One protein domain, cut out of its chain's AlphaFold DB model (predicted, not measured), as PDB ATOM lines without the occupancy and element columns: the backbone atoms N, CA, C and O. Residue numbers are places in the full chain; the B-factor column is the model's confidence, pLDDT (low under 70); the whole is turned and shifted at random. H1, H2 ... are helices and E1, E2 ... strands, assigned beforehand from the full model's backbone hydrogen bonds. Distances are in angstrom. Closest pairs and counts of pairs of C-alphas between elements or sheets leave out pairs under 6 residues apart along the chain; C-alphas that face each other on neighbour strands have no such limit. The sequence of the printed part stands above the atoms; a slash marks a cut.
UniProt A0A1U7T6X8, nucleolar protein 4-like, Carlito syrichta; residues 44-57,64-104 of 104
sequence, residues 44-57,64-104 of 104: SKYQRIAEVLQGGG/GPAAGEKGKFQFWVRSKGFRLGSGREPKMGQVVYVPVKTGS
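This is residues 44 to 57 and 64 to 104 of the 104 residues of the protein "nucleolar protein 4-like" of Carlito syrichta (UniProt A0A1U7T6X8). A loose arch is made by helix H2 and the hairpin of strands E1 and E2, which meet at a corner through a tight link, with the shorter helix H1 set crosswise in the crook between them. The end of H2 away from that corner sticks out with residues 65 to 69, and after E2 an unnamed tail, residues 98 to 104, leads away to the last printed residue. The printed part has 55 residues, with two named helices and two named strands in the order H1, H2, E1, E2; the two strands are antiparallel, and the class is mixed, helices and strands. The whole is loose, with a radius of gyration of the C-alphas of 13.2 A, and flat, with spans of 41 by 35 by 18 A.

H1 is residues 44 to 53, 14.5 A from first to last C-alpha, and begins with C-alpha 44 at (34.277, -20.130, -80.146). H2 is residues 65 to 80, the longest helix at 23.6 A, and ends with C-alpha 80 at (32.083, -10.675, -94.593). E1 is residues 83 to 86, 10.3 A long. E2 is residues 94 to 97, 9.9 A long, and ends with C-alpha 97 at (31.849, -5.637, -85.433).

H1 and H2 only just touch, with 3 pairs of C-alphas within 8 A, and H2 does so with residues 74 to 77 alone. Their closest C-alphas, those of Val 52 and Gln 74, are 6.4 A apart, and their lines stand about perpendicular, at 78 degrees. The closest C-alphas of H1 and E1 are those of Leu 53 and Leu 84, at 6.9 A. The closest C-alphas of H1 and E2 are those of Ala 50 and Val 96, at 7.0 A. E1 and E2 form an antiparallel hairpin, with 143 degrees between their directions. C-alphas 84 and 96 face each other at 4.9 A, and N 97 and O 83, at 2.8 A, and N 95 and O 85, at 3.0 A, are within hydrogen-bond range. H2 and E2 are apart. Every O i to N i+4 pair is within hydrogen-bond range in H1, and 11 of 12 are in H2.

The two C-alphas farthest apart are those of Gly 64 and Ser 104, at 42.8 A, and Ser 104 is the chain's last residue. Residues 58 to 63 are not printed, and the C-alphas of Gly 57 and Gly 64 are 16.0 A apart across this cut, which lies in the link from H1 to H2. Of the links that are printed whole, H2 to E1 is tight and E1 to E2 is short. Residues 64 to 69, of which 65 to 69 belong to H2, stand free. The mean pLDDT of the printed part is 79.4, and it is under 70 at residues 55 to 57, 64 to 69, 88, 90 to 92 and 103 to 104.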
ATOM      1  N   SER A  44      33.196 -19.471 -79.403       90.19
ATOM      2  CA  SER A  44      34.277 -20.130 -80.146       90.19
ATOM      3  C   SER A  44      34.427 -19.559 -81.562       90.19
ATOM      4  O   SER A  44      35.538 -19.400 -82.065       90.19
ATOM      5  N   LYS A  45      33.314 -19.192 -82.218       90.75
ATOM      6  CA  LYS A  45      33.359 -18.552 -83.541       90.75
ATOM      7  C   LYS A  45      33.946 -17.139 -83.464       90.75
ATOM      8  O   LYS A  45      34.756 -16.792 -84.315       90.75
ATOM      9  N   TYR A  46      33.586 -16.362 -82.440       92.31
ATOM     10  CA  TYR A  46      34.177 -15.050 -82.160       92.31
ATOM     11  C   TYR A  46      35.704 -15.134 -82.020       92.31
ATOM     12  O   TYR A  46      36.402 -14.382 -82.696       92.31
ATOM     13  N   GLN A  47      36.222 -16.075 -81.219       90.44
ATOM     14  CA  GLN A  47      37.668 -16.242 -81.007       90.44
ATOM     15  C   GLN A  47      38.406 -16.511 -82.322       90.44
ATOM     16  O   GLN A  47      39.357 -15.810 -82.651       90.44
ATOM     17  N   ARG A  48      37.896 -17.436 -83.144       90.75
ATOM     18  CA  ARG A  48      38.491 -17.737 -84.457       90.75
ATOM     19  C   ARG A  48      38.429 -16.549 -85.421       90.75
ATOM     20  O   ARG A  48      39.364 -16.336 -86.182       90.75
ATOM     21  N   ILE A  49      37.337 -15.775 -85.416       92.12
ATOM     22  CA  ILE A  49      37.244 -14.538 -86.215       92.12
ATOM     23  C   ILE A  49      38.310 -13.540 -85.746       92.12
ATOM     24  O   ILE A  49      39.009 -12.961 -86.575       92.12
ATOM     25  N   ALA A  50      38.458 -13.358 -84.433       91.00
ATOM     26  CA  ALA A  50      39.439 -12.454 -83.849       91.00
ATOM     27  C   ALA A  50      40.881 -12.838 -84.212       91.00
ATOM     28  O   ALA A  50      41.627 -11.978 -84.671       91.00
ATOM     29  N   GLU A  51      41.248 -14.116 -84.101       89.56
ATOM     30  CA  GLU A  51      42.573 -14.627 -84.487       89.56
ATOM     31  C   GLU A  51      42.905 -14.327 -85.958       89.56
ATOM     32  O   GLU A  51      44.006 -13.874 -86.286       89.56
ATOM     33  N   VAL A  52      41.934 -14.525 -86.860       90.25
ATOM     34  CA  VAL A  52      42.094 -14.226 -88.293       90.25
ATOM     35  C   VAL A  52      42.300 -12.729 -88.542       90.25
ATOM     36  O   VAL A  52      43.064 -12.356 -89.437       90.25
ATOM     37  N   LEU A  53      41.625 -11.870 -87.774       88.88
ATOM     38  CA  LEU A  53      41.690 -10.414 -87.923       88.88
ATOM     39  C   LEU A  53      42.928  -9.784 -87.257       88.88
ATOM     40  O   LEU A  53      43.419  -8.782 -87.763       88.88
ATOM     41  N   GLN A  54      43.460 -10.361 -86.172       85.19
ATOM     42  CA  GLN A  54      44.654  -9.864 -85.460       85.19
ATOM     43  C   GLN A  54      45.981 -10.124 -86.191       85.19
ATOM     44  O   GLN A  54      47.023  -9.659 -85.742       85.19
ATOM     45  N   GLY A  55      45.972 -10.854 -87.309       68.00
ATOM     46  CA  GLY A  55      47.191 -11.154 -88.067       68.00
ATOM     47  C   GLY A  55      47.712 -12.582 -87.904       68.00
ATOM     48  O   GLY A  55      48.764 -12.902 -88.444       68.00
ATOM     49  N   GLY A  56      46.945 -13.491 -87.290       54.66
ATOM     50  CA  GLY A  56      47.238 -14.933 -87.270       54.66
ATOM     51  C   GLY A  56      47.043 -15.648 -88.618       54.66
ATOM     52  O   GLY A  56      47.014 -16.875 -88.678       54.66
ATOM     53  N   GLY A  57      46.892 -14.908 -89.718       49.41
ATOM     54  CA  GLY A  57      46.947 -15.432 -91.083       49.41
ATOM     55  C   GLY A  57      48.388 -15.540 -91.573       49.41
ATOM     56  O   GLY A  57      48.693 -15.046 -92.654       49.41
ATOM     57  N   GLY A  64      48.109 -29.788 -95.777       43.84
ATOM     58  CA  GLY A  64      47.273 -30.873 -95.269       43.84
ATOM     59  C   GLY A  64      45.781 -30.524 -95.360       43.84
ATOM     60  O   GLY A  64      45.432 -29.353 -95.520       43.84
ATOM     61  N   PRO A  65      44.870 -31.507 -95.240       50.84
ATOM     62  CA  PRO A  65      43.425 -31.305 -95.421       50.84
ATOM     63  C   PRO A  65      42.825 -30.252 -94.469       50.84
ATOM     64  O   PRO A  65      41.924 -29.509 -94.856       50.84
ATOM     65  N   ALA A  66      43.396 -30.093 -93.269       51.59
ATOM     66  CA  ALA A  66      42.999 -29.068 -92.300       51.59
ATOM     67  C   ALA A  66      43.367 -27.625 -92.719       51.59
ATOM     68  O   ALA A  66      42.766 -26.666 -92.231       51.59
ATOM     69  N   ALA A  67      44.332 -27.434 -93.626       55.66
ATOM     70  CA  ALA A  67      44.680 -26.106 -94.137       55.66
ATOM     71  C   ALA A  67      43.648 -25.582 -95.146       55.66
ATOM     72  O   ALA A  67      43.360 -24.384 -95.162       55.66
ATOM     73  N   GLY A  68      43.023 -26.473 -95.924       60.12
ATOM     74  CA  GLY A  68      41.960 -26.106 -96.866       60.12
ATOM     75  C   GLY A  68      40.705 -25.563 -96.172       60.12
ATOM     76  O   GLY A  68      40.095 -24.601 -96.641       60.12
ATOM     77  N   GLU A  69      40.338 -26.125 -95.018       66.31
ATOM     78  CA  GLU A  69      39.214 -25.633 -94.207       66.31
ATOM     79  C   GLU A  69      39.520 -24.276 -93.562       66.31
ATOM     80  O   GLU A  69      38.673 -23.376 -93.580       66.31
ATOM     81  N   LYS A  70      40.753 -24.089 -93.068       74.81
ATOM     82  CA  LYS A  70      41.228 -22.797 -92.546       74.81
ATOM     83  C   LYS A  70      41.178 -21.699 -93.612       74.81
ATOM     84  O   LYS A  70      40.701 -20.606 -93.316       74.81
ATOM     85  N   GLY A  71      41.580 -21.994 -94.851       83.00
ATOM     86  CA  GLY A  71      41.550 -21.034 -95.961       83.00
ATOM     87  C   GLY A  71      40.137 -20.563 -96.324       83.00
ATOM     88  O   GLY A  71      39.899 -19.364 -96.462       83.00
ATOM     89  N   LYS A  72      39.163 -21.482 -96.394       88.94
ATOM     90  CA  LYS A  72      37.749 -21.134 -96.649       88.94
ATOM     91  C   LYS A  72      37.176 -20.252 -95.545       88.94
ATOM     92  O   LYS A  72      36.460 -19.291 -95.828       88.94
ATOM     93  N   PHE A  73      37.501 -20.569 -94.291       88.50
ATOM     94  CA  PHE A  73      37.060 -19.775 -93.153       88.50
ATOM     95  C   PHE A  73      37.680 -18.374 -93.168       88.50
ATOM     96  O   PHE A  73      36.951 -17.394 -93.051       88.50
ATOM     97  N   GLN A  74      38.992 -18.263 -93.383       89.88
ATOM     98  CA  GLN A  74      39.682 -16.976 -93.507       89.88
ATOM     99  C   GLN A  74      39.106 -16.122 -94.639       89.88
ATOM    100  O   GLN A  74      38.824 -14.942 -94.432       89.88
ATOM    101  N   PHE A  75      38.880 -16.726 -95.810       91.12
ATOM    102  CA  PHE A  75      38.237 -16.060 -96.937       91.12
ATOM    103  C   PHE A  75      36.850 -15.544 -96.548       91.12
ATOM    104  O   PHE A  75      36.586 -14.354 -96.676       91.12
ATOM    105  N   TRP A  76      35.994 -16.399 -95.976       91.69
ATOM    106  CA  TRP A  76      34.664 -15.998 -95.516       91.69
ATOM    107  C   TRP A  76      34.717 -14.842 -94.506       91.69
ATOM    108  O   TRP A  76      33.968 -13.881 -94.659       91.69
ATOM    109  N   VAL A  77      35.618 -14.891 -93.516       92.50
ATOM    110  CA  VAL A  77      35.804 -13.815 -92.523       92.50
ATOM    111  C   VAL A  77      36.158 -12.491 -93.203       92.50
ATOM    112  O   VAL A  77      35.521 -11.474 -92.927       92.50
ATOM    113  N   ARG A  78      37.134 -12.508 -94.120       88.69
ATOM    114  CA  ARG A  78      37.579 -11.319 -94.867       88.69
ATOM    115  C   ARG A  78      36.459 -10.779 -95.762       88.69
ATOM    116  O   ARG A  78      36.179  -9.586 -95.728       88.69
ATOM    117  N   SER A  79      35.763 -11.651 -96.496       93.06
ATOM    118  CA  SER A  79      34.657 -11.278 -97.391       93.06
ATOM    119  C   SER A  79      33.429 -10.751 -96.652       93.06
ATOM    120  O   SER A  79      32.687  -9.945 -97.204       93.06
ATOM    121  N   LYS A  80      33.185 -11.194 -95.412       91.00
ATOM    122  CA  LYS A  80      32.083 -10.675 -94.593       91.00
ATOM    123  C   LYS A  80      32.336  -9.268 -94.068       91.00
ATOM    124  O   LYS A  80      31.365  -8.628 -93.690       91.00
ATOM    125  N   GLY A  81      33.578  -8.783 -94.051       90.25
ATOM    126  CA  GLY A  81      33.895  -7.429 -93.593       90.25
ATOM    127  C   GLY A  81      33.820  -7.254 -92.075       90.25
ATOM    128  O   GLY A  81      33.512  -6.162 -91.598       90.25
ATOM    129  N   PHE A  82      34.074  -8.319 -91.306       92.44
ATOM    130  CA  PHE A  82      34.207  -8.205 -89.855       92.44
ATOM    131  C   PHE A  82      35.363  -7.271 -89.488       92.44
ATOM    132  O   PHE A  82      36.398  -7.257 -90.153       92.44
ATOM    133  N   ARG A  83      35.204  -6.513 -88.400       91.06
ATOM    134  CA  ARG A  83      36.244  -5.605 -87.897       91.06
ATOM    135  C   ARG A  83      36.464  -5.841 -86.414       91.06
ATOM    136  O   ARG A  83      35.504  -6.067 -85.686       91.06
ATOM    137  N   LEU A  84      37.710  -5.756 -85.967       90.81
ATOM    138  CA  LEU A  84      38.018  -5.706 -84.543       90.81
ATOM    139  C   LEU A  84      38.024  -4.266 -84.061       90.81
ATOM    140  O   LEU A  84      38.474  -3.367 -84.769       90.81
ATOM    141  N   GLY A  85      37.558  -4.056 -82.839       85.81
ATOM    142  CA  GLY A  85      37.856  -2.831 -82.121       85.81
ATOM    143  C   GLY A  85      37.853  -3.043 -80.620       85.81
ATOM    144  O   GLY A  85      37.598  -4.144 -80.124       85.81
ATOM    145  N   SER A  86      38.151  -1.963 -79.911       80.75
ATOM    146  CA  SER A  86      38.029  -1.921 -78.462       80.75
ATOM    147  C   SER A  86      36.557  -1.796 -78.088       80.75
ATOM    148  O   SER A  86      35.818  -1.016 -78.699       80.75
ATOM    149  N   GLY A  87      36.121  -2.569 -77.095       73.25
ATOM    150  CA  GLY A  87      34.843  -2.350 -76.437       73.25
ATOM    151  C   GLY A  87      34.778  -0.919 -75.905       73.25
ATOM    152  O   GLY A  87      35.785  -0.370 -75.456       73.25
ATOM    153  N   ARG A  88      33.592  -0.305 -75.990       67.62
ATOM    154  CA  ARG A  88      33.347   1.053 -75.466       67.62
ATOM    155  C   ARG A  88      33.540   1.114 -73.948       67.62
ATOM    156  O   ARG A  88      33.917   2.149 -73.420       67.62
ATOM    157  N   GLU A  89      33.307  -0.018 -73.288       70.06
ATOM    158  CA  GLU A  89      33.538  -0.235 -71.866       70.06
ATOM    159  C   GLU A  89      34.849  -1.007 -71.654       70.06
ATOM    160  O   GLU A  89      35.033  -2.054 -72.287       70.06
ATOM    161  N   PRO A  90      35.708  -0.596 -70.703       59.84
ATOM    162  CA  PRO A  90      36.949  -1.308 -70.381       59.84
ATOM    163  C   PRO A  90      36.723  -2.787 -70.032       59.84
ATOM    164  O   PRO A  90      37.563  -3.636 -70.317       59.84
ATOM    165  N   LYS A  91      35.558  -3.117 -69.454       67.19
ATOM    166  CA  LYS A  91      35.172  -4.491 -69.088       67.19
ATOM    167  C   LYS A  91      34.803  -5.377 -70.278       67.19
ATOM    168  O   LYS A  91      34.832  -6.595 -70.144       67.19
ATOM    169  N   MET A  92      34.426  -4.796 -71.419       64.50
ATOM    170  CA  MET A  92      33.971  -5.568 -72.583       64.50
ATOM    171  C   MET A  92      35.122  -6.155 -73.403       64.50
ATOM    172  O   MET A  92      34.880  -7.032 -74.229       64.50
ATOM    173  N   GLY A  93      36.363  -5.721 -73.160       74.94
ATOM    174  CA  GLY A  93      37.525  -6.208 -73.897       74.94
ATOM    175  C   GLY A  93      37.392  -5.977 -75.405       74.94
ATOM    176  O   GLY A  93      36.775  -5.013 -75.857       74.94
ATOM    177  N   GLN A  94      38.000  -6.850 -76.201       84.56
ATOM    178  CA  GLN A  94      37.922  -6.786 -77.659       84.56
ATOM    179  C   GLN A  94      36.526  -7.178 -78.167       84.56
ATOM    180  O   GLN A  94      35.901  -8.100 -77.647       84.56
ATOM    181  N   VAL A  95      36.053  -6.507 -79.219       89.06
ATOM    182  CA  VAL A  95      34.757  -6.791 -79.856       89.06
ATOM    183  C   VAL A  95      34.908  -7.000 -81.363       89.06
ATOM    184  O   VAL A  95      35.749  -6.375 -82.011       89.06
ATOM    185  N   VAL A  96      34.075  -7.882 -81.929       90.31
ATOM    186  CA  VAL A  96      33.944  -8.083 -83.382       90.31
ATOM    187  C   VAL A  96      32.709  -7.330 -83.866       90.31
ATOM    188  O   VAL A  96      31.584  -7.655 -83.490       90.31
ATOM    189  N   TYR A  97      32.913  -6.350 -84.739       90.94
ATOM    190  CA  TYR A  97      31.849  -5.637 -85.433       90.94
ATOM    191  C   TYR A  97      31.370  -6.449 -86.636       90.94
ATOM    192  O   TYR A  97      32.169  -6.860 -87.482       90.94
ATOM    193  N   VAL A  98      30.053  -6.650 -86.712       88.81
ATOM    194  CA  VAL A  98      29.377  -7.359 -87.804       88.81
ATOM    195  C   VAL A  98      28.668  -6.330 -88.685       88.81
ATOM    196  O   VAL A  98      27.781  -5.637 -88.185       88.81
ATOM    197  N   PRO A  99      29.032  -6.197 -89.972       86.44
ATOM    198  CA  PRO A  99      28.348  -5.270 -90.857       86.44
ATOM    199  C   PRO A  99      26.905  -5.720 -91.086       86.44
ATOM    200  O   PRO A  99      26.626  -6.892 -91.345       86.44
ATOM    201  N   VAL A 100      25.990  -4.762 -91.000       84.12
ATOM    202  CA  VAL A 100      24.576  -4.947 -91.316       84.12
ATOM    203  C   VAL A 100      24.314  -4.395 -92.709       84.12
ATOM    204  O   VAL A 100      24.808  -3.327 -93.064       84.12
ATOM    205  N   LYS A 101      23.552  -5.125 -93.525       77.12
ATOM    206  CA  LYS A 101      23.108  -4.615 -94.823       77.12
ATOM    207  C   LYS A 101      21.913  -3.707 -94.564       77.12
ATOM    208  O   LYS A 101      20.807  -4.192 -94.353       77.12
ATOM    209  N   THR A 102      22.146  -2.402 -94.525       77.75
ATOM    210  CA  THR A 102      21.061  -1.424 -94.607       77.75
ATOM    211  C   THR A 102      20.533  -1.484 -96.037       77.75
ATOM    212  O   THR A 102      21.308  -1.311 -96.979       77.75
ATOM    213  N   GLY A 103      19.266  -1.859 -96.213       69.50
ATOM    214  CA  GLY A 103      18.632  -1.836 -97.530       69.50
ATOM    215  C   GLY A 103      18.674  -0.411 -98.073       69.50
ATOM    216  O   GLY A 103      18.268   0.507 -97.364       69.50
ATOM    217  N   SER A 104      19.234  -0.250 -99.271       52.97
ATOM    218  CA  SER A 104      19.040   0.943-100.095       52.97
ATOM    219  C   SER A 104      17.826   0.727-100.976       52.97
ATOM    220  O   SER A 104      17.646  -0.440-101.401       52.97
TER     221      SER A 104